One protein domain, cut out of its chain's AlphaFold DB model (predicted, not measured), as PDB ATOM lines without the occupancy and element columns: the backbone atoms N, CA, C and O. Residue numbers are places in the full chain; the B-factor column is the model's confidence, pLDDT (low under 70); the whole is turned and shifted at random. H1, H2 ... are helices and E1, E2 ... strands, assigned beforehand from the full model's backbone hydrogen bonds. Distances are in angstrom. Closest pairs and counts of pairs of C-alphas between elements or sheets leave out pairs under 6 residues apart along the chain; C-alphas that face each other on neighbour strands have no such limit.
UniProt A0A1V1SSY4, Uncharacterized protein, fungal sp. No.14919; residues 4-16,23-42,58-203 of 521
ATOM      1  N   ARG A   4     301.172 408.299 390.030       74.75
ATOM      2  CA  ARG A   4     302.133 407.542 390.863       74.75
ATOM      3  C   ARG A   4     301.521 406.307 391.536       74.75
ATOM      4  O   ARG A   4     302.261 405.464 392.030       74.75
ATOM      5  N   ASN A   5     300.191 406.194 391.561       77.50
ATOM      6  CA  ASN A   5     299.474 405.016 392.056       77.50
ATOM      7  C   ASN A   5     299.362 403.902 390.998       77.50
ATOM      8  O   ASN A   5     298.800 402.848 391.288       77.50
ATOM      9  N   ILE A   6     299.827 404.134 389.766       78.06
ATOM     10  CA  ILE A   6     299.580 403.257 388.618       78.06
ATOM     11  C   ILE A   6     300.879 402.570 388.214       78.06
ATOM     12  O   ILE A   6     301.846 403.210 387.805       78.06
ATOM     13  N   PHE A   7     300.876 401.247 388.302       74.88
ATOM     14  CA  PHE A   7     302.021 400.398 388.022       74.88
ATOM     15  C   PHE A   7     301.782 399.611 386.734       74.88
ATOM     16  O   PHE A   7     300.698 399.073 386.505       74.88
ATOM     17  N   ILE A   8     302.811 399.536 385.894       73.38
ATOM     18  CA  ILE A   8     302.808 398.782 384.639       73.38
ATOM     19  C   ILE A   8     303.583 397.487 384.887       73.38
ATOM     20  O   ILE A   8     304.804 397.504 385.040       73.38
ATOM     21  N   HIS A   9     302.870 396.365 384.964       65.94
ATOM     22  CA  HIS A   9     303.444 395.045 385.208       65.94
ATOM     23  C   HIS A   9     303.508 394.220 383.918       65.94
ATOM     24  O   HIS A   9     302.559 394.162 383.136       65.94
ATOM     25  N   TYR A  10     304.637 393.545 383.715       62.69
ATOM     26  CA  TYR A  10     304.839 392.594 382.629       62.69
ATOM     27  C   TYR A  10     304.995 391.196 383.238       62.69
ATOM     28  O   TYR A  10     306.045 390.933 383.833       62.69
ATOM     29  N   PRO A  11     303.998 390.298 383.114       58.62
ATOM     30  CA  PRO A  11     304.074 388.977 383.720       58.62
ATOM     31  C   PRO A  11     305.282 388.196 383.195       58.62
ATOM     32  O   PRO A  11     305.503 388.069 381.985       58.62
ATOM     33  N   VAL A  12     306.077 387.677 384.133       52.72
ATOM     34  CA  VAL A  12     307.253 386.857 383.837       52.72
ATOM     35  C   VAL A  12     306.792 385.556 383.184       52.72
ATOM     36  O   VAL A  12     306.014 384.804 383.766       52.72
ATOM     37  N   ARG A  13     307.279 385.295 381.969       55.50
ATOM     38  CA  ARG A  13     307.097 384.013 381.283       55.50
ATOM     39  C   ARG A  13     308.045 382.976 381.870       55.50
ATOM     40  O   ARG A  13     309.223 383.273 382.072       55.50
ATOM     41  N   ASP A  14     307.553 381.756 382.072       52.91
ATOM     42  CA  ASP A  14     308.423 380.612 382.329       52.91
ATOM     43  C   ASP A  14     309.359 380.406 381.131       52.91
ATOM     44  O   ASP A  14     308.916 380.355 379.982       52.91
ATOM     45  N   ALA A  15     310.658 380.244 381.393       53.91
ATOM     46  CA  ALA A  15     311.696 380.098 380.363       53.91
ATOM     47  C   ALA A  15     311.597 378.793 379.535       53.91
ATOM     48  O   ALA A  15     312.469 378.502 378.721       53.91
ATOM     49  N   SER A  16     310.550 377.995 379.760       54.94
ATOM     50  CA  SER A  16     310.171 376.821 378.974       54.94
ATOM     51  C   SER A  16     309.117 377.104 377.896       54.94
ATOM     52  O   SER A  16     308.847 376.212 377.091       54.94
ATOM     53  N   GLY A  23     306.617 387.889 365.384       41.47
ATOM     54  CA  GLY A  23     305.407 388.710 365.237       41.47
ATOM     55  C   GLY A  23     304.296 388.470 366.264       41.47
ATOM     56  O   GLY A  23     303.485 389.373 366.482       41.47
ATOM     57  N   PHE A  24     304.254 387.315 366.941       40.09
ATOM     58  CA  PHE A  24     303.164 386.992 367.880       40.09
ATOM     59  C   PHE A  24     303.491 387.243 369.355       40.09
ATOM     60  O   PHE A  24     303.758 386.336 370.146       40.09
ATOM     61  N   GLN A  25     303.400 388.517 369.739       48.47
ATOM     62  CA  GLN A  25     303.638 388.988 371.101       48.47
ATOM     63  C   GLN A  25     302.333 389.133 371.901       48.47
ATOM     64  O   GLN A  25     301.693 390.181 371.906       48.47
ATOM     65  N   GLU A  26     301.957 388.099 372.654       44.88
ATOM     66  CA  GLU A  26     300.886 388.209 373.665       44.88
ATOM     67  C   GLU A  26     301.242 389.181 374.805       44.88
ATOM     68  O   GLU A  26     300.351 389.717 375.458       44.88
ATOM     69  N   ASN A  27     302.533 389.475 374.995       44.94
ATOM     70  CA  ASN A  27     303.034 390.455 375.962       44.94
ATOM     71  C   ASN A  27     302.850 391.923 375.516       44.94
ATOM     72  O   ASN A  27     303.260 392.822 376.245       44.94
ATOM     73  N   ALA A  28     302.224 392.193 374.363       49.59
ATOM     74  CA  ALA A  28     301.973 393.556 373.872       49.59
ATOM     75  C   ALA A  28     301.015 394.388 374.757       49.59
ATOM     76  O   ALA A  28     300.849 395.582 374.524       49.59
ATOM     77  N   PHE A  29     300.389 393.777 375.769       54.56
ATOM     78  CA  PHE A  29     299.550 394.460 376.751       54.56
ATOM     79  C   PHE A  29     300.075 394.197 378.167       54.56
ATOM     80  O   PHE A  29     299.865 393.090 378.668       54.56
ATOM     81  N   PRO A  30     300.715 395.180 378.826       63.47
ATOM     82  CA  PRO A  30     301.021 395.064 380.244       63.47
ATOM     83  C   PRO A  30     299.743 395.007 381.090       63.47
ATOM     84  O   PRO A  30     298.665 395.459 380.688       63.47
ATOM     85  N   GLU A  31     299.882 394.468 382.294       67.25
ATOM     86  CA  GLU A  31     298.876 394.550 383.345       67.25
ATOM     87  C   GLU A  31     298.988 395.918 384.025       67.25
ATOM     88  O   GLU A  31     300.048 396.290 384.529       67.25
ATOM     89  N   VAL A  32     297.892 396.679 384.036       73.56
ATOM     90  CA  VAL A  32     297.808 397.950 384.766       73.56
ATOM     91  C   VAL A  32     297.320 397.648 386.178       73.56
ATOM     92  O   VAL A  32     296.188 397.202 386.364       73.56
ATOM     93  N   ILE A  33     298.184 397.867 387.167       75.12
ATOM     94  CA  ILE A  33     297.932 397.579 388.581       75.12
ATOM     95  C   ILE A  33     297.786 398.902 389.335       75.12
ATOM     96  O   ILE A  33     298.659 399.765 389.256       75.12
ATOM     97  N   LEU A  34     296.697 399.057 390.088       78.88
ATOM     98  CA  LEU A  34     296.524 400.162 391.033       78.88
ATOM     99  C   LEU A  34     297.184 399.796 392.374       78.88
ATOM    100  O   LEU A  34     297.000 398.685 392.870       78.88
ATOM    101  N   GLY A  35     297.937 400.726 392.957       81.19
ATOM    102  CA  GLY A  35     298.651 400.545 394.219       81.19
ATOM    103  C   GLY A  35     298.863 401.853 394.987       81.19
ATOM    104  O   GLY A  35     298.473 402.929 394.536       81.19
ATOM    105  N   ASN A  36     299.487 401.740 396.164       79.25
ATOM    106  CA  ASN A  36     299.397 402.711 397.260       79.25
ATOM    107  C   ASN A  36     297.927 403.073 397.575       79.25
ATOM    108  O   ASN A  36     297.322 403.951 396.961       79.25
ATOM    109  N   PHE A  37     297.383 402.388 398.583       79.94
ATOM    110  CA  PHE A  37     296.037 402.605 399.113       79.94
ATOM    111  C   PHE A  37     296.049 403.340 400.468       79.94
ATOM    112  O   PHE A  37     295.058 403.298 401.189       79.94
ATOM    113  N   GLU A  38     297.146 404.022 400.825       75.31
ATOM    114  CA  GLU A  38     297.342 404.678 402.134       75.31
ATOM    115  C   GLU A  38     296.332 405.813 402.386       75.31
ATOM    116  O   GLU A  38     295.926 406.045 403.520       75.31
ATOM    117  N   SER A  39     295.873 406.484 401.321       70.25
ATOM    118  CA  SER A  39     294.788 407.483 401.371       70.25
ATOM    119  C   SER A  39     293.386 406.898 401.131       70.25
ATOM    120  O   SER A  39     292.402 407.642 401.106       70.25
ATOM    121  N   GLY A  40     293.268 405.581 400.931       71.19
ATOM    122  CA  GLY A  40     291.982 404.894 400.823       71.19
ATOM    123  C   GLY A  40     291.227 404.897 402.157       71.19
ATOM    124  O   GLY A  40     291.822 405.014 403.225       71.19
ATOM    125  N   ALA A  41     289.902 404.763 402.118       68.12
ATOM    126  CA  ALA A  41     289.106 404.540 403.326       68.12
ATOM    127  C   ALA A  41     287.917 403.620 403.037       68.12
ATOM    128  O   ALA A  41     287.421 403.573 401.912       68.12
ATOM    129  N   LEU A  42     287.459 402.906 404.065       66.25
ATOM    130  CA  LEU A  42     286.293 402.031 403.978       66.25
ATOM    131  C   LEU A  42     285.003 402.854 403.944       66.25
ATOM    132  O   LEU A  42     284.743 403.670 404.830       66.25
ATOM    133  N   GLU A  58     283.318 418.014 403.860       48.88
ATOM    134  CA  GLU A  58     282.536 416.853 404.276       48.88
ATOM    135  C   GLU A  58     281.869 416.196 403.063       48.88
ATOM    136  O   GLU A  58     280.812 416.636 402.639       48.88
ATOM    137  N   GLU A  59     282.496 415.156 402.503       50.97
ATOM    138  CA  GLU A  59     281.859 413.886 402.102       50.97
ATOM    139  C   GLU A  59     282.875 412.957 401.407       50.97
ATOM    140  O   GLU A  59     283.893 413.387 400.870       50.97
ATOM    141  N   ASN A  60     282.611 411.646 401.405       52.72
ATOM    142  CA  ASN A  60     283.392 410.675 400.629       52.72
ATOM    143  C   ASN A  60     282.779 410.487 399.231       52.72
ATOM    144  O   ASN A  60     282.336 409.391 398.890       52.72
ATOM    145  N   VAL A  61     282.669 411.569 398.458       66.75
ATOM    146  CA  VAL A  61     281.879 411.558 397.220       66.75
ATOM    147  C   VAL A  61     282.594 410.794 396.100       66.75
ATOM    148  O   VAL A  61     283.758 411.056 395.794       66.75
ATOM    149  N   ALA A  62     281.877 409.881 395.439       68.88
ATOM    150  CA  ALA A  62     282.433 408.988 394.418       68.88
ATOM    151  C   ALA A  62     283.014 409.704 393.177       68.88
ATOM    152  O   ALA A  62     283.837 409.115 392.472       68.88
ATOM    153  N   TRP A  63     282.644 410.969 392.922       80.62
ATOM    154  CA  TRP A  63     283.213 411.758 391.822       80.62
ATOM    155  C   TRP A  63     284.724 411.968 391.967       80.62
ATOM    156  O   TRP A  63     285.411 412.085 390.955       80.62
ATOM    157  N   HIS A  64     285.270 411.982 393.192       82.44
ATOM    158  CA  HIS A  64     286.698 412.230 393.412       82.44
ATOM    159  C   HIS A  64     287.588 411.215 392.686       82.44
ATOM    160  O   HIS A  64     288.591 411.605 392.088       82.44
ATOM    161  N   ASP A  65     287.232 409.927 392.703       82.31
ATOM    162  CA  ASP A  65     288.033 408.901 392.034       82.31
ATOM    163  C   ASP A  65     287.693 408.756 390.540       82.31
ATOM    164  O   ASP A  65     288.608 408.494 389.758       82.31
ATOM    165  N   THR A  66     286.455 409.020 390.091       86.12
ATOM    166  CA  THR A  66     286.162 409.049 388.640       86.12
ATOM    167  C   THR A  66     286.837 410.239 387.953       86.12
ATOM    168  O   THR A  66     287.475 410.070 386.913       86.12
ATOM    169  N   TYR A  67     286.813 411.419 388.579       86.81
ATOM    170  CA  TYR A  67     287.540 412.602 388.116       86.81
ATOM    171  C   TYR A  67     289.059 412.425 388.206       86.81
ATOM    172  O   TYR A  67     289.784 412.867 387.318       86.81
ATOM    173  N   ALA A  68     289.570 411.719 389.220       85.31
ATOM    174  CA  ALA A  68     290.994 411.393 389.282       85.31
ATOM    175  C   ALA A  68     291.434 410.431 388.161       85.31
ATOM    176  O   ALA A  68     292.550 410.568 387.660       85.31
ATOM    177  N   VAL A  69     290.580 409.494 387.724       85.50
ATOM    178  CA  VAL A  69     290.838 408.673 386.524       85.50
ATOM    179  C   VAL A  69     290.877 409.544 385.264       85.50
ATOM    180  O   VAL A  69     291.808 409.408 384.471       85.50
ATOM    181  N   PHE A  70     289.938 410.481 385.101       88.25
ATOM    182  CA  PHE A  70     289.960 411.462 384.009       88.25
ATOM    183  C   PHE A  70     291.246 412.314 384.016       88.25
ATOM    184  O   PHE A  70     291.971 412.330 383.022       88.25
ATOM    185  N   SER A  71     291.584 412.932 385.152       86.31
ATOM    186  CA  SER A  71     292.801 413.734 385.350       86.31
ATOM    187  C   SER A  71     294.073 412.948 385.014       86.31
ATOM    188  O   SER A  71     294.956 413.459 384.325       86.31
ATOM    189  N   VAL A  72     294.154 411.673 385.415       86.06
ATOM    190  CA  VAL A  72     295.242 410.760 385.024       86.06
ATOM    191  C   VAL A  72     295.328 410.600 383.505       86.06
ATOM    192  O   VAL A  72     296.414 410.755 382.950       86.06
ATOM    193  N   VAL A  73     294.225 410.279 382.821       87.25
ATOM    194  CA  VAL A  73     294.249 410.040 381.365       87.25
ATOM    195  C   VAL A  73     294.584 411.328 380.610       87.25
ATOM    196  O   VAL A  73     295.405 411.296 379.695       87.25
ATOM    197  N   LYS A  74     294.040 412.468 381.045       87.19
ATOM    198  CA  LYS A  74     294.343 413.798 380.503       87.19
ATOM    199  C   LYS A  74     295.828 414.158 380.666       87.19
ATOM    200  O   LYS A  74     296.478 414.540 379.697       87.19
ATOM    201  N   LYS A  75     296.410 413.898 381.846       84.62
ATOM    202  CA  LYS A  75     297.855 414.053 382.127       84.62
ATOM    203  C   LYS A  75     298.737 413.112 381.300       84.62
ATOM    204  O   LYS A  75     299.838 413.502 380.923       84.62
ATOM    205  N   LEU A  76     298.269 411.906 380.969       84.56
ATOM    206  CA  LEU A  76     298.972 411.001 380.049       84.56
ATOM    207  C   LEU A  76     298.913 411.492 378.592       84.56
ATOM    208  O   LEU A  76     299.906 411.363 377.880       84.56
ATOM    209  N   CYS A  77     297.807 412.104 378.162       85.94
ATOM    210  CA  CYS A  77     297.671 412.691 376.819       85.94
ATOM    211  C   CYS A  77     298.477 413.987 376.612       85.94
ATOM    212  O   CYS A  77     298.602 414.452 375.484       85.94
ATOM    213  N   LEU A  78     299.017 414.572 377.686       85.19
ATOM    214  CA  LEU A  78     299.847 415.782 377.661       85.19
ATOM    215  C   LEU A  78     301.286 415.519 378.152       85.19
ATOM    216  O   LEU A  78     302.063 416.453 378.325       85.19
ATOM    217  N   CYS A  79     301.676 414.258 378.379       81.38
ATOM    218  CA  CYS A  79     302.979 413.922 378.973       81.38
ATOM    219  C   CYS A  79     304.196 414.196 378.069       81.38
ATOM    220  O   CYS A  79     305.322 414.260 378.561       81.38
ATOM    221  N   HIS A  80     303.976 414.361 376.761       76.69
ATOM    222  CA  HIS A  80     304.985 414.742 375.770       76.69
ATOM    223  C   HIS A  80     305.271 416.251 375.757       76.69
ATOM    224  O   HIS A  80     306.292 416.667 375.206       76.69
ATOM    225  N   VAL A  81     304.398 417.067 376.361       74.69
ATOM    226  CA  VAL A  81     304.613 418.506 376.521       74.69
ATOM    227  C   VAL A  81     305.735 418.700 377.539       74.69
ATOM    228  O   VAL A  81     305.572 418.477 378.739       74.69
ATOM    229  N   SER A  82     306.916 419.067 377.041       63.22
ATOM    230  CA  SER A  82     308.085 419.383 377.866       63.22
ATOM    231  C   SER A  82     307.766 420.488 378.876       63.22
ATOM    232  O   SER A  82     306.992 421.384 378.559       63.22
ATOM    233  N   TYR A  83     308.403 420.457 380.052       59.19
ATOM    234  CA  TYR A  83     308.157 421.387 381.164       59.19
ATOM    235  C   TYR A  83     309.223 422.513 381.233       59.19
ATOM    236  O   TYR A  83     310.198 422.360 381.974       59.19
ATOM    237  N   PRO A  84     309.085 423.641 380.508       44.19
ATOM    238  CA  PRO A  84     309.739 424.898 380.872       44.19
ATOM    239  C   PRO A  84     308.839 425.759 381.776       44.19
ATOM    240  O   PRO A  84     309.289 426.205 382.828       44.19
ATOM    241  N   ASP A  85     307.562 425.911 381.410       46.16
ATOM    242  CA  ASP A  85     306.698 427.006 381.872       46.16
ATOM    243  C   ASP A  85     305.452 426.488 382.621       46.16
ATOM    244  O   ASP A  85     304.312 426.748 382.242       46.16
ATOM    245  N   TYR A  86     305.667 425.735 383.706       50.66
ATOM    246  CA  TYR A  86     304.608 425.419 384.679       50.66
ATOM    247  C   TYR A  86     304.352 426.621 385.610       50.66
ATOM    248  O   TYR A  86     304.560 426.552 386.822       50.66
ATOM    249  N   ASP A  87     303.866 427.723 385.034       55.19
ATOM    250  CA  ASP A  87     302.943 428.588 385.773       55.19
ATOM    251  C   ASP A  87     301.689 427.761 386.105       55.19
ATOM    252  O   ASP A  87     301.278 426.896 385.327       55.19
ATOM    253  N   GLU A  88     301.043 428.029 387.242       55.03
ATOM    254  CA  GLU A  88     299.878 427.255 387.724       55.03
ATOM    255  C   GLU A  88     298.697 427.262 386.724       55.03
ATOM    256  O   GLU A  88     297.871 426.349 386.704       55.03
ATOM    257  N   ILE A  89     298.690 428.250 385.823       55.06
ATOM    258  CA  ILE A  89     297.801 428.392 384.662       55.06
ATOM    259  C   ILE A  89     297.861 427.163 383.736       55.06
ATOM    260  O   ILE A  89     296.826 426.744 383.220       55.06
ATOM    261  N   PHE A  90     299.038 426.555 383.541       57.16
ATOM    262  CA  PHE A  90     299.258 425.459 382.587       57.16
ATOM    263  C   PHE A  90     299.133 424.051 383.197       57.16
ATOM    264  O   PHE A  90     299.646 423.068 382.653       57.16
ATOM    265  N   ALA A  91     298.411 423.918 384.315       65.50
ATOM    266  CA  ALA A  91     298.041 422.611 384.845       65.50
ATOM    267  C   ALA A  91     297.289 421.785 383.769       65.50
ATOM    268  O   ALA A  91     296.345 422.293 383.164       65.50
ATOM    269  N   PRO A  92     297.613 420.491 383.550       65.75
ATOM    270  CA  PRO A  92     296.948 419.656 382.538       65.75
ATOM    271  C   PRO A  92     295.448 419.422 382.760       65.75
ATOM    272  O   PRO A  92     294.796 418.795 381.933       65.75
ATOM    273  N   GLU A  93     294.897 419.869 383.889       71.56
ATOM    274  CA  GLU A  93     293.456 419.911 384.135       71.56
ATOM    275  C   GLU A  93     292.777 421.078 383.393       71.56
ATOM    276  O   GLU A  93     291.647 420.901 382.939       71.56
ATOM    277  N   ASN A  94     293.490 422.188 383.161       76.69
ATOM    278  CA  ASN A  94     292.969 423.443 382.601       76.69
ATOM    279  C   ASN A  94     292.882 423.435 381.062       76.69
ATOM    280  O   ASN A  94     292.029 424.106 380.494       76.69
ATOM    281  N   VAL A  95     293.747 422.671 380.382       84.94
ATOM    282  CA  VAL A  95     293.785 422.551 378.908       84.94
ATOM    283  C   VAL A  95     292.544 421.793 378.405       84.94
ATOM    284  O   VAL A  95     292.431 420.620 378.749       84.94
ATOM    285  N   PRO A  96     291.618 422.359 377.608       88.88
ATOM    286  CA  PRO A  96     290.416 421.648 377.144       88.88
ATOM    287  C   PRO A  96     290.733 420.360 376.363       88.88
ATOM    288  O   PRO A  96     291.728 420.301 375.636       88.88
ATOM    289  N   CYS A  97     289.893 419.317 376.452       90.31
ATOM    290  CA  CYS A  97     290.188 418.035 375.790       90.31
ATOM    291  C   CYS A  97     290.288 418.136 374.261       90.31
ATOM    292  O   CYS A  97     291.050 417.385 373.655       90.31
ATOM    293  N   GLU A  98     289.570 419.071 373.639       89.06
ATOM    294  CA  GLU A  98     289.681 419.343 372.202       89.06
ATOM    295  C   GLU A  98     291.024 419.982 371.806       89.06
ATOM    296  O   GLU A  98     291.550 419.696 370.726       89.06
ATOM    297  N   GLU A  99     291.647 420.761 372.699       90.25
ATOM    298  CA  GLU A  99     292.944 421.390 372.443       90.25
ATOM    299  C   GLU A  99     294.129 420.425 372.560       90.25
ATOM    300  O   GLU A  99     295.185 420.713 372.001       90.25
ATOM    301  N   ILE A 100     293.992 419.270 373.227       88.94
ATOM    302  CA  ILE A 100     295.090 418.301 373.444       88.94
ATOM    303  C   ILE A 100     295.831 417.972 372.132       88.94
ATOM    304  O   ILE A 100     297.059 417.902 372.096       88.94
ATOM    305  N   ASN A 101     295.093 417.843 371.024       91.31
ATOM    306  CA  ASN A 101     295.633 417.558 369.689       91.31
ATOM    307  C   ASN A 101     296.340 418.749 368.999       91.31
ATOM    308  O   ASN A 101     296.732 418.610 367.835       91.31
ATOM    309  N   THR A 102     296.472 419.901 369.662       90.56
ATOM    310  CA  THR A 102     297.261 421.071 369.221       90.56
ATOM    311  C   THR A 102     298.654 421.113 369.857       90.56
ATOM    312  O   THR A 102     299.575 421.659 369.260       90.56
ATOM    313  N   TYR A 103     298.833 420.468 371.017       86.44
ATOM    314  CA  TYR A 103     300.114 420.363 371.728       86.44
ATOM    315  C   TYR A 103     300.992 419.198 371.235       86.44
ATOM    316  O   TYR A 103     302.098 419.003 371.736       86.44
ATOM    317  N   LEU A 104     300.499 418.384 370.299       84.94
ATOM    318  CA  LEU A 104     301.270 417.353 369.592       84.94
ATOM    319  C   LEU A 104     302.047 417.974 368.426       84.94
ATOM    320  O   LEU A 104     301.573 418.922 367.801       84.94
ATOM    321  N   LYS A 105     303.211 417.414 368.083       84.25
ATOM    322  CA  LYS A 105     303.946 417.829 366.881       84.25
ATOM    323  C   LYS A 105     303.251 417.323 365.618       84.25
ATOM    324  O   LYS A 105     302.507 416.348 365.653       84.25
ATOM    325  N   GLU A 106     303.603 417.901 364.472       85.38
ATOM    326  CA  GLU A 106     303.212 417.384 363.146       85.38
ATOM    327  C   GLU A 106     303.706 415.941 362.900       85.38
ATOM    328  O   GLU A 106     303.115 415.202 362.114       85.38
ATOM    329  N   GLU A 107     304.776 415.537 363.593       84.06
ATOM    330  CA  GLU A 107     305.358 414.189 363.599       84.06
ATOM    331  C   GLU A 107     304.523 413.165 364.397       84.06
ATOM    332  O   GLU A 107     304.601 411.960 364.140       84.06
ATOM    333  N   ASP A 108     303.762 413.622 365.396       82.06
ATOM    334  CA  ASP A 108     303.121 412.761 366.388       82.06
ATOM    335  C   ASP A 108     301.750 412.254 365.906       82.06
ATOM    336  O   ASP A 108     300.966 412.949 365.255       82.06
ATOM    337  N   THR A 109     301.404 411.014 366.264       82.56
ATOM    338  CA  THR A 109     300.092 410.449 365.909       82.56
ATOM    339  C   THR A 109     298.990 411.070 366.768       82.56
ATOM    340  O   THR A 109     298.866 410.744 367.948       82.56
ATOM    341  N   ARG A 110     298.165 411.930 366.156       86.56
ATOM    342  CA  ARG A 110     297.023 412.603 366.800       86.56
ATOM    343  C   ARG A 110     296.075 411.614 367.487       86.56
ATOM    344  O   ARG A 110     295.744 410.564 366.931       86.56
ATOM    345  N   TYR A 111     295.598 411.972 368.677       89.25
ATOM    346  CA  TYR A 111     294.611 411.190 369.418       89.25
ATOM    347  C   TYR A 111     293.276 411.140 368.665       89.25
ATOM    348  O   TYR A 111     292.870 412.101 368.008       89.25
ATOM    349  N   SER A 112     292.575 410.007 368.758       88.62
ATOM    350  CA  SER A 112     291.283 409.806 368.097       88.62
ATOM    351  C   SER A 112     290.186 410.657 368.735       88.62
ATOM    352  O   SER A 112     290.049 410.628 369.956       88.62
ATOM    353  N   GLN A 113     289.319 411.275 367.926       87.88
ATOM    354  CA  GLN A 113     288.167 412.056 368.406       87.88
ATOM    355  C   GLN A 113     287.284 411.282 369.403       87.88
ATOM    356  O   GLN A 113     286.776 411.850 370.357       87.88
ATOM    357  N   GLU A 114     287.155 409.964 369.241       86.94
ATOM    358  CA  GLU A 114     286.432 409.087 370.172       86.94
ATOM    359  C   GLU A 114     286.998 409.101 371.605       86.94
ATOM    360  O   GLU A 114     286.238 408.955 372.556       86.94
ATOM    361  N   LEU A 115     288.305 409.327 371.784       88.75
ATOM    362  CA  LEU A 115     288.908 409.510 373.109       88.75
ATOM    363  C   LEU A 115     288.462 410.843 373.719       88.75
ATOM    364  O   LEU A 115     288.083 410.881 374.885       88.75
ATOM    365  N   PHE A 116     288.455 411.919 372.929       90.12
ATOM    366  CA  PHE A 116     287.999 413.231 373.388       90.12
ATOM    367  C   PHE A 116     286.500 413.227 373.695       90.12
ATOM    368  O   PHE A 116     286.117 413.677 374.763       90.12
ATOM    369  N   ASN A 117     285.668 412.601 372.860       88.75
ATOM    370  CA  ASN A 117     284.227 412.456 373.104       88.75
ATOM    371  C   ASN A 117     283.905 411.684 374.406       88.75
ATOM    372  O   ASN A 117     282.830 411.874 374.976       88.75
ATOM    373  N   LEU A 118     284.810 410.810 374.873       88.81
ATOM    374  CA  LEU A 118     284.714 410.155 376.184       88.81
ATOM    375  C   LEU A 118     285.225 411.061 377.314       88.81
ATOM    376  O   LEU A 118     284.567 411.170 378.345       88.81
ATOM    377  N   LEU A 119     286.386 411.703 377.142       88.75
ATOM    378  CA  LEU A 119     287.013 412.540 378.173       88.75
ATOM    379  C   LEU A 119     286.238 413.838 378.441       88.75
ATOM    380  O   LEU A 119     286.052 414.195 379.598       88.75
ATOM    381  N   GLN A 120     285.705 414.480 377.400       90.62
ATOM    382  CA  GLN A 120     284.909 415.710 377.469       90.62
ATOM    383  C   GLN A 120     283.647 415.553 378.335       90.62
ATOM    384  O   GLN A 120     283.108 416.534 378.826       90.62
ATOM    385  N   ARG A 121     283.186 414.321 378.607       90.25
ATOM    386  CA  ARG A 121     282.093 414.081 379.567       90.25
ATOM    387  C   ARG A 121     282.474 414.356 381.021       90.25
ATOM    388  O   ARG A 121     281.571 414.556 381.819       90.25
ATOM    389  N   TRP A 122     283.762 414.381 381.360       90.31
ATOM    390  CA  TRP A 122     284.274 414.836 382.660       90.31
ATOM    391  C   TRP A 122     284.654 416.326 382.674       90.31
ATOM    392  O   TRP A 122     284.990 416.853 383.735       90.31
ATOM    393  N   GLU A 123     284.572 417.012 381.531       89.81
ATOM    394  CA  GLU A 123     284.722 418.463 381.444       89.81
ATOM    395  C   GLU A 123     283.358 419.118 381.665       89.81
ATOM    396  O   GLU A 123     282.462 419.078 380.824       89.81
ATOM    397  N   TYR A 124     283.189 419.692 382.853       87.62
ATOM    398  CA  TYR A 124     282.031 420.510 383.193       87.62
ATOM    399  C   TYR A 124     282.144 421.878 382.496       87.62
ATOM    400  O   TYR A 124     283.256 422.334 382.217       87.62
ATOM    401  N   PRO A 125     281.023 422.570 382.214       85.94
ATOM    402  CA  PRO A 125     281.070 423.900 381.623       85.94
ATOM    403  C   PRO A 125     281.926 424.841 382.478       85.94
ATOM    404  O   PRO A 125     281.897 424.770 383.708       85.94
ATOM    405  N   ASN A 126     282.686 425.719 381.824       82.81
ATOM    406  CA  ASN A 126     283.557 426.707 382.469       82.81
ATOM    407  C   ASN A 126     284.686 426.112 383.349       82.81
ATOM    408  O   ASN A 126     285.236 426.818 384.192       82.81
ATOM    409  N   CYS A 127     285.093 424.849 383.148       83.19
ATOM    410  CA  CYS A 127     286.155 424.201 383.937       83.19
ATOM    411  C   CYS A 127     287.563 424.819 383.805       83.19
ATOM    412  O   CYS A 127     288.451 424.460 384.572       83.19
ATOM    413  N   ALA A 128     287.778 425.730 382.850       80.25
ATOM    414  CA  ALA A 128     288.999 426.536 382.743       80.25
ATOM    415  C   ALA A 128     288.956 427.825 383.599       80.25
ATOM    416  O   ALA A 128     289.988 428.458 383.806       80.25
ATOM    417  N   GLU A 129     287.776 428.214 384.098       82.75
ATOM    418  CA  GLU A 129     287.531 429.453 384.859       82.75
ATOM    419  C   GLU A 129     286.989 429.191 386.282       82.75
ATOM    420  O   GLU A 129     286.741 430.128 387.041       82.75
ATOM    421  N   SER A 130     286.760 427.927 386.654       83.62
ATOM    422  CA  SER A 130     286.032 427.542 387.868       83.62
ATOM    423  C   SER A 130     286.555 426.222 388.437       83.62
ATOM    424  O   SER A 130     286.619 425.235 387.711       83.62
ATOM    425  N   ASP A 131     286.883 426.176 389.733       84.69
ATOM    426  CA  ASP A 131     287.301 424.938 390.404       84.69
ATOM    427  C   ASP A 131     286.149 423.932 390.553       84.69
ATOM    428  O   ASP A 131     284.986 424.291 390.754       84.69
ATOM    429  N   ILE A 132     286.479 422.640 390.619       84.31
ATOM    430  CA  ILE A 132     285.483 421.570 390.793       84.31
ATOM    431  C   ILE A 132     284.742 421.619 392.148       84.31
ATOM    432  O   ILE A 132     283.664 421.042 392.299       84.31
ATOM    433  N   GLY A 133     285.298 422.330 393.135       83.56
ATOM    434  CA  GLY A 133     284.654 422.595 394.426       83.56
ATOM    435  C   GLY A 133     283.630 423.741 394.417       83.56
ATOM    436  O   GLY A 133     282.951 423.931 395.422       83.56
ATOM    437  N   MET A 134     283.522 424.500 393.323       88.44
ATOM    438  CA  MET A 134     282.635 425.665 393.209       88.44
ATOM    439  C   MET A 134     281.234 425.293 392.703       88.44
ATOM    440  O   MET A 134     280.966 424.163 392.281       88.44
ATOM    441  N   THR A 135     280.330 426.272 392.724       91.50
ATOM    442  CA  THR A 135     279.039 426.235 392.028       91.50
ATOM    443  C   THR A 135     279.072 427.094 390.765       91.50
ATOM    444  O   THR A 135     279.825 428.063 390.669       91.50
ATOM    445  N   GLN A 136     278.204 426.772 389.809       91.81
ATOM    446  CA  GLN A 136     277.878 427.628 388.669       91.81
ATOM    447  C   GLN A 136     276.360 427.682 388.456       91.81
ATOM    448  O   GLN A 136     275.618 426.908 389.063       91.81
ATOM    449  N   LYS A 137     275.877 428.603 387.619       94.12
ATOM    450  CA  LYS A 137     274.442 428.729 387.316       94.12
ATOM    451  C   LYS A 137     274.102 427.999 386.025       94.12
ATOM    452  O   LYS A 137     274.792 428.172 385.027       94.12
ATOM    453  N   ASN A 138     273.036 427.205 386.052       91.94
ATOM    454  CA  ASN A 138     272.491 426.573 384.851       91.94
ATOM    455  C   ASN A 138     271.604 427.542 384.041       91.94
ATOM    456  O   ASN A 138     271.365 428.677 384.459       91.94
ATOM    457  N   ASP A 139     271.047 427.069 382.922       92.50
ATOM    458  CA  ASP A 139     270.180 427.851 382.019       92.50
ATOM    459  C   ASP A 139     268.921 428.444 382.689       92.50
ATOM    460  O   ASP A 139     268.293 429.352 382.145       92.50
ATOM    461  N   LYS A 140     268.535 427.943 383.872       95.31
ATOM    462  CA  LYS A 140     267.411 428.456 384.675       95.31
ATOM    463  C   LYS A 140     267.841 429.456 385.756       95.31
ATOM    464  O   LYS A 140     266.998 429.952 386.498       95.31
ATOM    465  N   GLY A 141     269.141 429.726 385.884       95.19
ATOM    466  CA  GLY A 141     269.733 430.534 386.952       95.19
ATOM    467  C   GLY A 141     269.909 429.800 388.291       95.19
ATOM    468  O   GLY A 141     270.329 430.431 389.265       95.19
ATOM    469  N   GLU A 142     269.602 428.497 388.353       96.00
ATOM    470  CA  GLU A 142     269.760 427.660 389.550       96.00
ATOM    471  C   GLU A 142     271.256 427.395 389.790       96.00
ATOM    472  O   GLU A 142     271.978 427.024 388.862       96.00
ATOM    473  N   GLU A 143     271.731 427.574 391.026       95.88
ATOM    474  CA  GLU A 143     273.118 427.275 391.397       95.88
ATOM    475  C   GLU A 143     273.305 425.768 391.612       95.88
ATOM    476  O   GLU A 143     272.664 425.162 392.471       95.88
ATOM    477  N   ILE A 144     274.198 425.175 390.822       93.75
ATOM    478  CA  ILE A 144     274.541 423.752 390.829       93.75
ATOM    479  C   ILE A 144     276.036 423.579 391.143       93.75
ATOM    480  O   ILE A 144     276.854 424.345 390.631       93.75
ATOM    481  N   PRO A 145     276.439 422.606 391.982       91.50
ATOM    482  CA  PRO A 145     277.850 422.365 392.266       91.50
ATOM    483  C   PRO A 145     278.521 421.677 391.074       91.50
ATOM    484  O   PRO A 145     277.987 420.700 390.542       91.50
ATOM    485  N   ASN A 146     279.706 422.149 390.680       90.12
ATOM    486  CA  ASN A 146     280.454 421.644 389.520       90.12
ATOM    487  C   ASN A 146     280.685 420.127 389.604       90.12
ATOM    488  O   ASN A 146     280.591 419.413 388.608       90.12
ATOM    489  N   ASN A 147     280.887 419.611 390.817       88.25
ATOM    490  CA  ASN A 147     281.058 418.186 391.062       88.25
ATOM    491  C   ASN A 147     279.832 417.297 390.760       88.25
ATOM    492  O   ASN A 147     280.010 416.105 390.522       88.25
ATOM    493  N   SER A 148     278.617 417.855 390.701       90.50
ATOM    494  CA  SER A 148     277.401 417.127 390.296       90.50
ATOM    495  C   SER A 148     277.285 416.936 388.781       90.50
ATOM    496  O   SER A 148     276.475 416.132 388.324       90.50
ATOM    497  N   LEU A 149     278.118 417.639 388.005       89.75
ATOM    498  CA  LEU A 149     278.216 417.497 386.554       89.75
ATOM    499  C   LEU A 149     279.234 416.423 386.135       89.75
ATOM    500  O   LEU A 149     279.266 416.040 384.969       89.75
ATOM    501  N   ILE A 150     280.039 415.902 387.071       89.88
ATOM    502  CA  ILE A 150     280.962 414.793 386.809       89.88
ATOM    503  C   ILE A 150     280.189 413.468 386.664       89.88
ATOM    504  O   ILE A 150     279.428 413.102 387.562       89.88
ATOM    505  N   PRO A 151     280.469 412.661 385.624       89.62
ATOM    506  CA  PRO A 151     279.975 411.297 385.532       89.62
ATOM    507  C   PRO A 151     280.445 410.410 386.696       89.62
ATOM    508  O   PRO A 151     281.645 410.260 386.976       89.62
ATOM    509  N   GLY A 152     279.471 409.776 387.349       86.75
ATOM    510  CA  GLY A 152     279.692 408.781 388.393       86.75
ATOM    511  C   GLY A 152     280.290 407.467 387.874       86.75
ATOM    512  O   GLY A 152     280.558 407.288 386.683       86.75
ATOM    513  N   LEU A 153     280.493 406.518 388.793       84.06
ATOM    514  CA  LEU A 153     281.116 405.222 388.494       84.06
ATOM    515  C   LEU A 153     280.343 404.421 387.431       84.06
ATOM    516  O   LEU A 153     280.955 403.717 386.633       84.06
ATOM    517  N   GLU A 154     279.019 404.573 387.392       86.62
ATOM    518  CA  GLU A 154     278.104 403.933 386.440       86.62
ATOM    519  C   GLU A 154     278.509 404.229 384.988       86.62
ATOM    520  O   GLU A 154     278.787 403.304 384.230       86.62
ATOM    521  N   TYR A 155     278.711 405.501 384.622       87.94
ATOM    522  CA  TYR A 155     279.166 405.886 383.278       87.94
ATOM    523  C   TYR A 155     280.543 405.292 382.918       87.94
ATOM    524  O   TYR A 155     280.799 404.898 381.774       87.94
ATOM    525  N   LEU A 156     281.431 405.166 383.907       84.50
ATOM    526  CA  LEU A 156     282.754 404.566 383.739       84.50
ATOM    527  C   LEU A 156     282.651 403.047 383.474       84.50
ATOM    528  O   LEU A 156     283.363 402.518 382.617       84.50
ATOM    529  N   VAL A 157     281.734 402.356 384.158       84.38
ATOM    530  CA  VAL A 157     281.469 400.912 384.020       84.38
ATOM    531  C   VAL A 157     280.669 400.574 382.757       84.38
ATOM    532  O   VAL A 157     280.950 399.554 382.126       84.38
ATOM    533  N   GLU A 158     279.706 401.412 382.373       88.88
ATOM    534  CA  GLU A 158     278.741 401.139 381.298       88.88
ATOM    535  C   GLU A 158     279.143 401.734 379.942       88.88
ATOM    536  O   GLU A 158     278.829 401.146 378.911       88.88
ATOM    537  N   THR A 159     279.883 402.851 379.910       88.69
ATOM    538  CA  THR A 159     280.325 403.486 378.650       88.69
ATOM    539  C   THR A 159     281.830 403.355 378.417       88.69
ATOM    540  O   THR A 159     282.249 402.743 377.430       88.69
ATOM    541  N   VAL A 160     282.676 403.873 379.317       85.50
ATOM    542  CA  VAL A 160     284.137 403.890 379.080       85.50
ATOM    543  C   VAL A 160     284.731 402.484 379.060       85.50
ATOM    544  O   VAL A 160     285.479 402.140 378.141       85.50
ATOM    545  N   LEU A 161     284.405 401.643 380.046       81.38
ATOM    546  CA  LEU A 161     284.997 400.314 380.168       81.38
ATOM    547  C   LEU A 161     284.655 399.393 378.972       81.38
ATOM    548  O   LEU A 161     285.573 398.718 378.494       81.38
ATOM    549  N   PRO A 162     283.424 399.360 378.418       82.56
ATOM    550  CA  PRO A 162     283.127 398.630 377.186       82.56
ATOM    551  C   PRO A 162     283.864 399.160 375.954       82.56
ATOM    552  O   PRO A 162     284.415 398.346 375.210       82.56
ATOM    553  N   VAL A 163     283.962 400.482 375.759       84.50
ATOM    554  CA  VAL A 163     284.707 401.060 374.622       84.50
ATOM    555  C   VAL A 163     286.199 400.733 374.727       84.50
ATOM    556  O   VAL A 163     286.777 400.177 373.788       84.50
ATOM    557  N   ALA A 164     286.813 400.948 375.894       80.56
ATOM    558  CA  ALA A 164     288.211 400.595 376.149       80.56
ATOM    559  C   ALA A 164     288.473 399.090 375.943       80.56
ATOM    560  O   ALA A 164     289.419 398.704 375.249       80.56
ATOM    561  N   ARG A 165     287.593 398.218 376.467       76.06
ATOM    562  CA  ARG A 165     287.641 396.764 376.223       76.06
ATOM    563  C   ARG A 165     287.504 396.436 374.733       76.06
ATOM    564  O   ARG A 165     288.202 395.539 374.266       76.06
ATOM    565  N   SER A 166     286.653 397.137 373.984       77.81
ATOM    566  CA  SER A 166     286.454 396.935 372.541       77.81
ATOM    567  C   SER A 166     287.708 397.290 371.735       77.81
ATOM    568  O   SER A 166     288.210 396.449 370.984       77.81
ATOM    569  N   LYS A 167     288.303 398.470 371.974       76.44
ATOM    570  CA  LYS A 167     289.581 398.874 371.359       76.44
ATOM    571  C   LYS A 167     290.688 397.867 371.659       76.44
ATOM    572  O   LYS A 167     291.282 397.312 370.736       76.44
ATOM    573  N   VAL A 168     290.912 397.546 372.937       72.00
ATOM    574  CA  VAL A 168     291.929 396.567 373.358       72.00
ATOM    575  C   VAL A 168     291.683 395.192 372.720       72.00
ATOM    576  O   VAL A 168     292.633 394.551 372.270       72.00
ATOM    577  N   ARG A 169     290.424 394.743 372.600       68.69
ATOM    578  CA  ARG A 169     290.066 393.499 371.892       68.69
ATOM    579  C   ARG A 169     290.409 393.549 370.398       68.69
ATOM    580  O   ARG A 169     290.936 392.550 369.912       68.69
ATOM    581  N   LYS A 170     290.171 394.664 369.684       67.88
ATOM    582  CA  LYS A 170     290.538 394.798 368.255       67.88
ATOM    583  C   LYS A 170     292.035 394.558 368.052       67.88
ATOM    584  O   LYS A 170     292.407 393.736 367.222       67.88
ATOM    585  N   TYR A 171     292.884 395.189 368.862       61.66
ATOM    586  CA  TYR A 171     294.340 395.049 368.746       61.66
ATOM    587  C   TYR A 171     294.879 393.700 369.265       61.66
ATOM    588  O   TYR A 171     295.853 393.176 368.715       61.66
ATOM    589  N   ARG A 172     294.237 393.088 370.277       61.69
ATOM    590  CA  ARG A 172     294.609 391.753 370.794       61.69
ATOM    591  C   ARG A 172     294.364 390.609 369.805       61.69
ATOM    592  O   ARG A 172     295.073 389.610 369.893       61.69
ATOM    593  N   ARG A 173     293.407 390.724 368.877       59.56
ATOM    594  CA  ARG A 173     293.112 389.651 367.908       59.56
ATOM    595  C   ARG A 173     294.326 389.337 367.010       59.56
ATOM    596  O   ARG A 173     294.901 390.264 366.433       59.56
ATOM    597  N   PRO A 174     294.699 388.054 366.842       52.62
ATOM    598  CA  PRO A 174     295.520 387.610 365.718       52.62
ATOM    599  C   PRO A 174     294.888 388.047 364.393       52.62
ATOM    600  O   PRO A 174     293.685 387.879 364.215       52.62
ATOM    601  N   GLY A 175     295.681 388.625 363.487       56.31
ATOM    602  CA  GLY A 175     295.209 389.033 362.158       56.31
ATOM    603  C   GLY A 175     294.231 390.217 362.115       56.31
ATOM    604  O   GLY A 175     293.684 390.480 361.054       56.31
ATOM    605  N   GLY A 176     293.997 390.936 363.219       59.72
ATOM    606  CA  GLY A 176     293.281 392.217 363.158       59.72
ATOM    607  C   GLY A 176     294.148 393.321 362.543       59.72
ATOM    608  O   GLY A 176     295.369 393.297 362.714       59.72
ATOM    609  N   ASP A 177     293.520 394.307 361.893       59.66
ATOM    610  CA  ASP A 177     294.191 395.440 361.231       59.66
ATOM    611  C   ASP A 177     294.909 396.344 362.241       59.66
ATOM    612  O   ASP A 177     294.380 397.340 362.745       59.66
ATOM    613  N   ARG A 178     296.136 395.953 362.579       61.12
ATOM    614  CA  ARG A 178     297.077 396.743 363.370       61.12
ATOM    615  C   ARG A 178     297.748 397.740 362.419       61.12
ATOM    616  O   ARG A 178     298.384 397.285 361.467       61.12
ATOM    617  N   PRO A 179     297.657 399.061 362.668       59.53
ATOM    618  CA  PRO A 179     298.434 400.054 361.931       59.53
ATOM    619  C   PRO A 179     299.914 399.662 361.830       59.53
ATOM    620  O   PRO A 179     300.457 399.043 362.748       59.53
ATOM    621  N   GLY A 180     300.585 400.019 360.731       52.97
ATOM    622  CA  GLY A 180     301.982 399.621 360.497       52.97
ATOM    623  C   GLY A 180     302.933 400.049 361.624       52.97
ATOM    624  O   GLY A 180     303.827 399.287 361.992       52.97
ATOM    625  N   ASN A 181     302.658 401.220 362.207       54.72
ATOM    626  CA  ASN A 181     303.326 401.847 363.349       54.72
ATOM    627  C   ASN A 181     302.728 401.480 364.725       54.72
ATOM    628  O   ASN A 181     303.182 402.006 365.738       54.72
ATOM    629  N   TRP A 182     301.707 400.619 364.797       51.56
ATOM    630  CA  TRP A 182     301.140 400.193 366.079       51.56
ATOM    631  C   TRP A 182     302.187 399.450 366.909       51.56
ATOM    632  O   TRP A 182     302.985 398.685 366.362       51.56
ATOM    633  N   TYR A 183     302.135 399.600 368.236       50.81
ATOM    634  CA  TYR A 183     302.987 398.883 369.184       50.81
ATOM    635  C   TYR A 183     302.765 397.359 369.103       50.81
ATOM    636  O   TYR A 183     302.010 396.767 369.874       50.81
ATOM    637  N   ARG A 184     303.447 396.707 368.150       40.72
ATOM    638  CA  ARG A 184     303.615 395.241 368.070       40.72
ATOM    639  C   ARG A 184     304.335 394.718 369.314       40.72
ATOM    640  O   ARG A 184     304.058 393.616 369.770       40.72
ATOM    641  N   GLN A 185     305.215 395.568 369.832       40.66
ATOM    642  CA  GLN A 185     305.960 395.462 371.069       40.66
ATOM    643  C   GLN A 185     305.874 396.842 371.722       40.66
ATOM    644  O   GLN A 185     306.329 397.827 371.138       40.66
ATOM    645  N   LEU A 186     305.247 396.947 372.894       39.28
ATOM    646  CA  LEU A 186     305.276 398.181 373.683       39.28
ATOM    647  C   LEU A 186     306.568 398.137 374.506       39.28
ATOM    648  O   LEU A 186     306.556 397.753 375.679       39.28
ATOM    649  N   ASP A 187     307.690 398.391 373.822       36.44
ATOM    650  CA  ASP A 187     309.042 398.120 374.323       36.44
ATOM    651  C   ASP A 187     309.498 399.167 375.344       36.44
ATOM    652  O   ASP A 187     310.405 399.968 375.126       36.44
ATOM    653  N   LEU A 188     308.884 399.118 376.524       35.44
ATOM    654  CA  LEU A 188     309.380 399.782 377.724       35.44
ATOM    655  C   LEU A 188     310.584 399.017 378.310       35.44
ATOM    656  O   LEU A 188     310.731 398.891 379.523       35.44
ATOM    657  N   SER A 189     311.470 398.497 377.454       34.50
ATOM    658  CA  SER A 189     312.755 397.910 377.849       34.50
ATOM    659  C   SER A 189     313.600 398.930 378.616       34.50
ATOM    660  O   SER A 189     314.208 398.594 379.626       34.50
ATOM    661  N   TRP A 190     313.512 400.209 378.241       39.91
ATOM    662  CA  TRP A 190     314.095 401.340 378.965       39.91
ATOM    663  C   TRP A 190     313.481 401.598 380.359       39.91
ATOM    664  O   TRP A 190     314.125 402.246 381.182       39.91
ATOM    665  N   THR A 191     312.289 401.063 380.670       37.19
ATOM    666  CA  THR A 191     311.725 401.028 382.040       37.19
ATOM    667  C   THR A 191     311.826 399.647 382.694       37.19
ATOM    668  O   THR A 191     311.379 399.477 383.830       37.19
ATOM    669  N   LYS A 192     312.387 398.648 382.002       39.03
ATOM    670  CA  LYS A 192     312.688 397.318 382.534       39.03
ATOM    671  C   LYS A 192     314.180 397.279 382.887       39.03
ATOM    672  O   LYS A 192     314.985 396.874 382.051       39.03
ATOM    673  N   PRO A 193     314.576 397.694 384.102       38.16
ATOM    674  CA  PRO A 193     315.983 397.732 384.482       38.16
ATOM    675  C   PRO A 193     316.628 396.341 384.350       38.16
ATOM    676  O   PRO A 193     316.001 395.332 384.686       38.16
ATOM    677  N   ASP A 194     317.895 396.292 383.908       39.94
ATOM    678  CA  ASP A 194     318.672 395.055 383.655       39.94
ATOM    679  C   ASP A 194     318.700 394.076 384.842       39.94
ATOM    680  O   ASP A 194     318.966 392.880 384.707       39.94
ATOM    681  N   ARG A 195     318.427 394.599 386.037       39.06
ATOM    682  CA  ARG A 195     318.062 393.853 387.237       39.06
ATOM    683  C   ARG A 195     316.802 394.484 387.800       39.06
ATOM    684  O   ARG A 195     316.695 395.707 387.775       39.06
ATOM    685  N   LEU A 196     315.915 393.675 388.385       43.25
ATOM    686  CA  LEU A 196     314.823 394.174 389.228       43.25
ATOM    687  C   LEU A 196     315.366 395.263 390.164       43.25
ATOM    688  O   LEU A 196     316.243 394.982 390.984       43.25
ATOM    689  N   MET A 197     314.876 396.496 390.004       31.27
ATOM    690  CA  MET A 197     315.237 397.604 390.886       31.27
ATOM    691  C   MET A 197     314.877 397.196 392.317       31.27
ATOM    692  O   MET A 197     313.710 396.874 392.562       31.27
ATOM    693  N   PRO A 198     315.837 397.165 393.260       38.25
ATOM    694  CA  PRO A 198     315.529 396.854 394.643       38.25
ATOM    695  C   PRO A 198     314.682 397.993 395.206       38.25
ATOM    696  O   PRO A 198     315.186 399.069 395.520       38.25
ATOM    697  N   TYR A 199     313.377 397.750 395.305       36.47
ATOM    698  CA  TYR A 199     312.449 398.597 396.038       36.47
ATOM    699  C   TYR A 199     312.880 398.619 397.507       36.47
ATOM    700  O   TYR A 199     312.631 397.684 398.268       36.47
ATOM    701  N   GLN A 200     313.573 399.688 397.887       35.22
ATOM    702  CA  GLN A 200     313.801 400.035 399.276       35.22
ATOM    703  C   GLN A 200     312.572 400.810 399.746       35.22
ATOM    704  O   GLN A 200     312.383 401.967 399.373       35.22
ATOM    705  N   TRP A 201     311.719 400.158 400.536       36.97
ATOM    706  CA  TRP A 201     310.707 400.873 401.306       36.97
ATOM    707  C   TRP A 201     311.425 401.707 402.367       36.97
ATOM    708  O   TRP A 201     312.149 401.156 403.197       36.97
ATOM    709  N   TRP A 202     311.246 403.022 402.310       33.06
ATOM    710  CA  TRP A 202     311.683 403.926 403.365       33.06
ATOM    711  C   TRP A 202     310.518 404.053 404.354       33.06
ATOM    712  O   TRP A 202     309.473 404.577 403.955       33.06
ATOM    713  N   PRO A 203     310.634 403.570 405.605       41.56
ATOM    714  CA  PRO A 203     309.627 403.862 406.618       41.56
ATOM    715  C   PRO A 203     309.535 405.383 406.810       41.56
ATOM    716  O   PRO A 203     310.555 406.054 406.960       41.56
TER     717      PRO A 203
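Overview. This is residues 4 to 16, 23 to 42 and 58 to 203 of the 521 residues of an uncharacterized protein of fungal sp. No.14919 (UniProt A0A1V1SSY4). Amid little regular structure, helices H1, H3 and H5 form a loose group, with hairpin E3-E4 beyond one end. Residues 82 to 88 and 193 to 203 stick out. Mostly helix, E1-E2-H1-H2-H3-E3-E4-H4-H5-H6 hold 71 of 179 printed residues; both strand pairs are antiparallel. The whole is loose, radius of gyration of the C-alphas 19.6 A, spanning 67 by 46 by 39 A.

Along the chain. E1, residues 6 to 9, begins at (299.580, 403.257, 388.618). E2 is 31 to 34, H1 63 to 77, H2 99 to 102, H3 113 to 122, E3 135 to 137, E4 143 to 145, H4 146 to 149. H5, 153 to 172, 26.0 A long, ends at (294.609, 391.753, 370.794); H6 is 188 to 191.

Arrangement. E1 and E2 are antiparallel neighbours, with N 7 and O 33 within hydrogen-bond range at 2.8 A; in the hairpin of E3 and E4, N 136 and O 144 are within hydrogen-bond range at 2.9 A. H1 touches H3, closest C-alphas Phe 70 and Leu 119, 6.6 A. O i to N i+4 pairs are within range throughout H1, 4 of 6 in H3, 13 of 16 in H5.

Size, cuts and confidence. Gaps at 17 to 22 and 43 to 57 measure 18.8 and 15.3 A between C-alphas. Link H5 to H6 is long. In this model 70 printed residues have pLDDT under 70, among them residues 169 to 203.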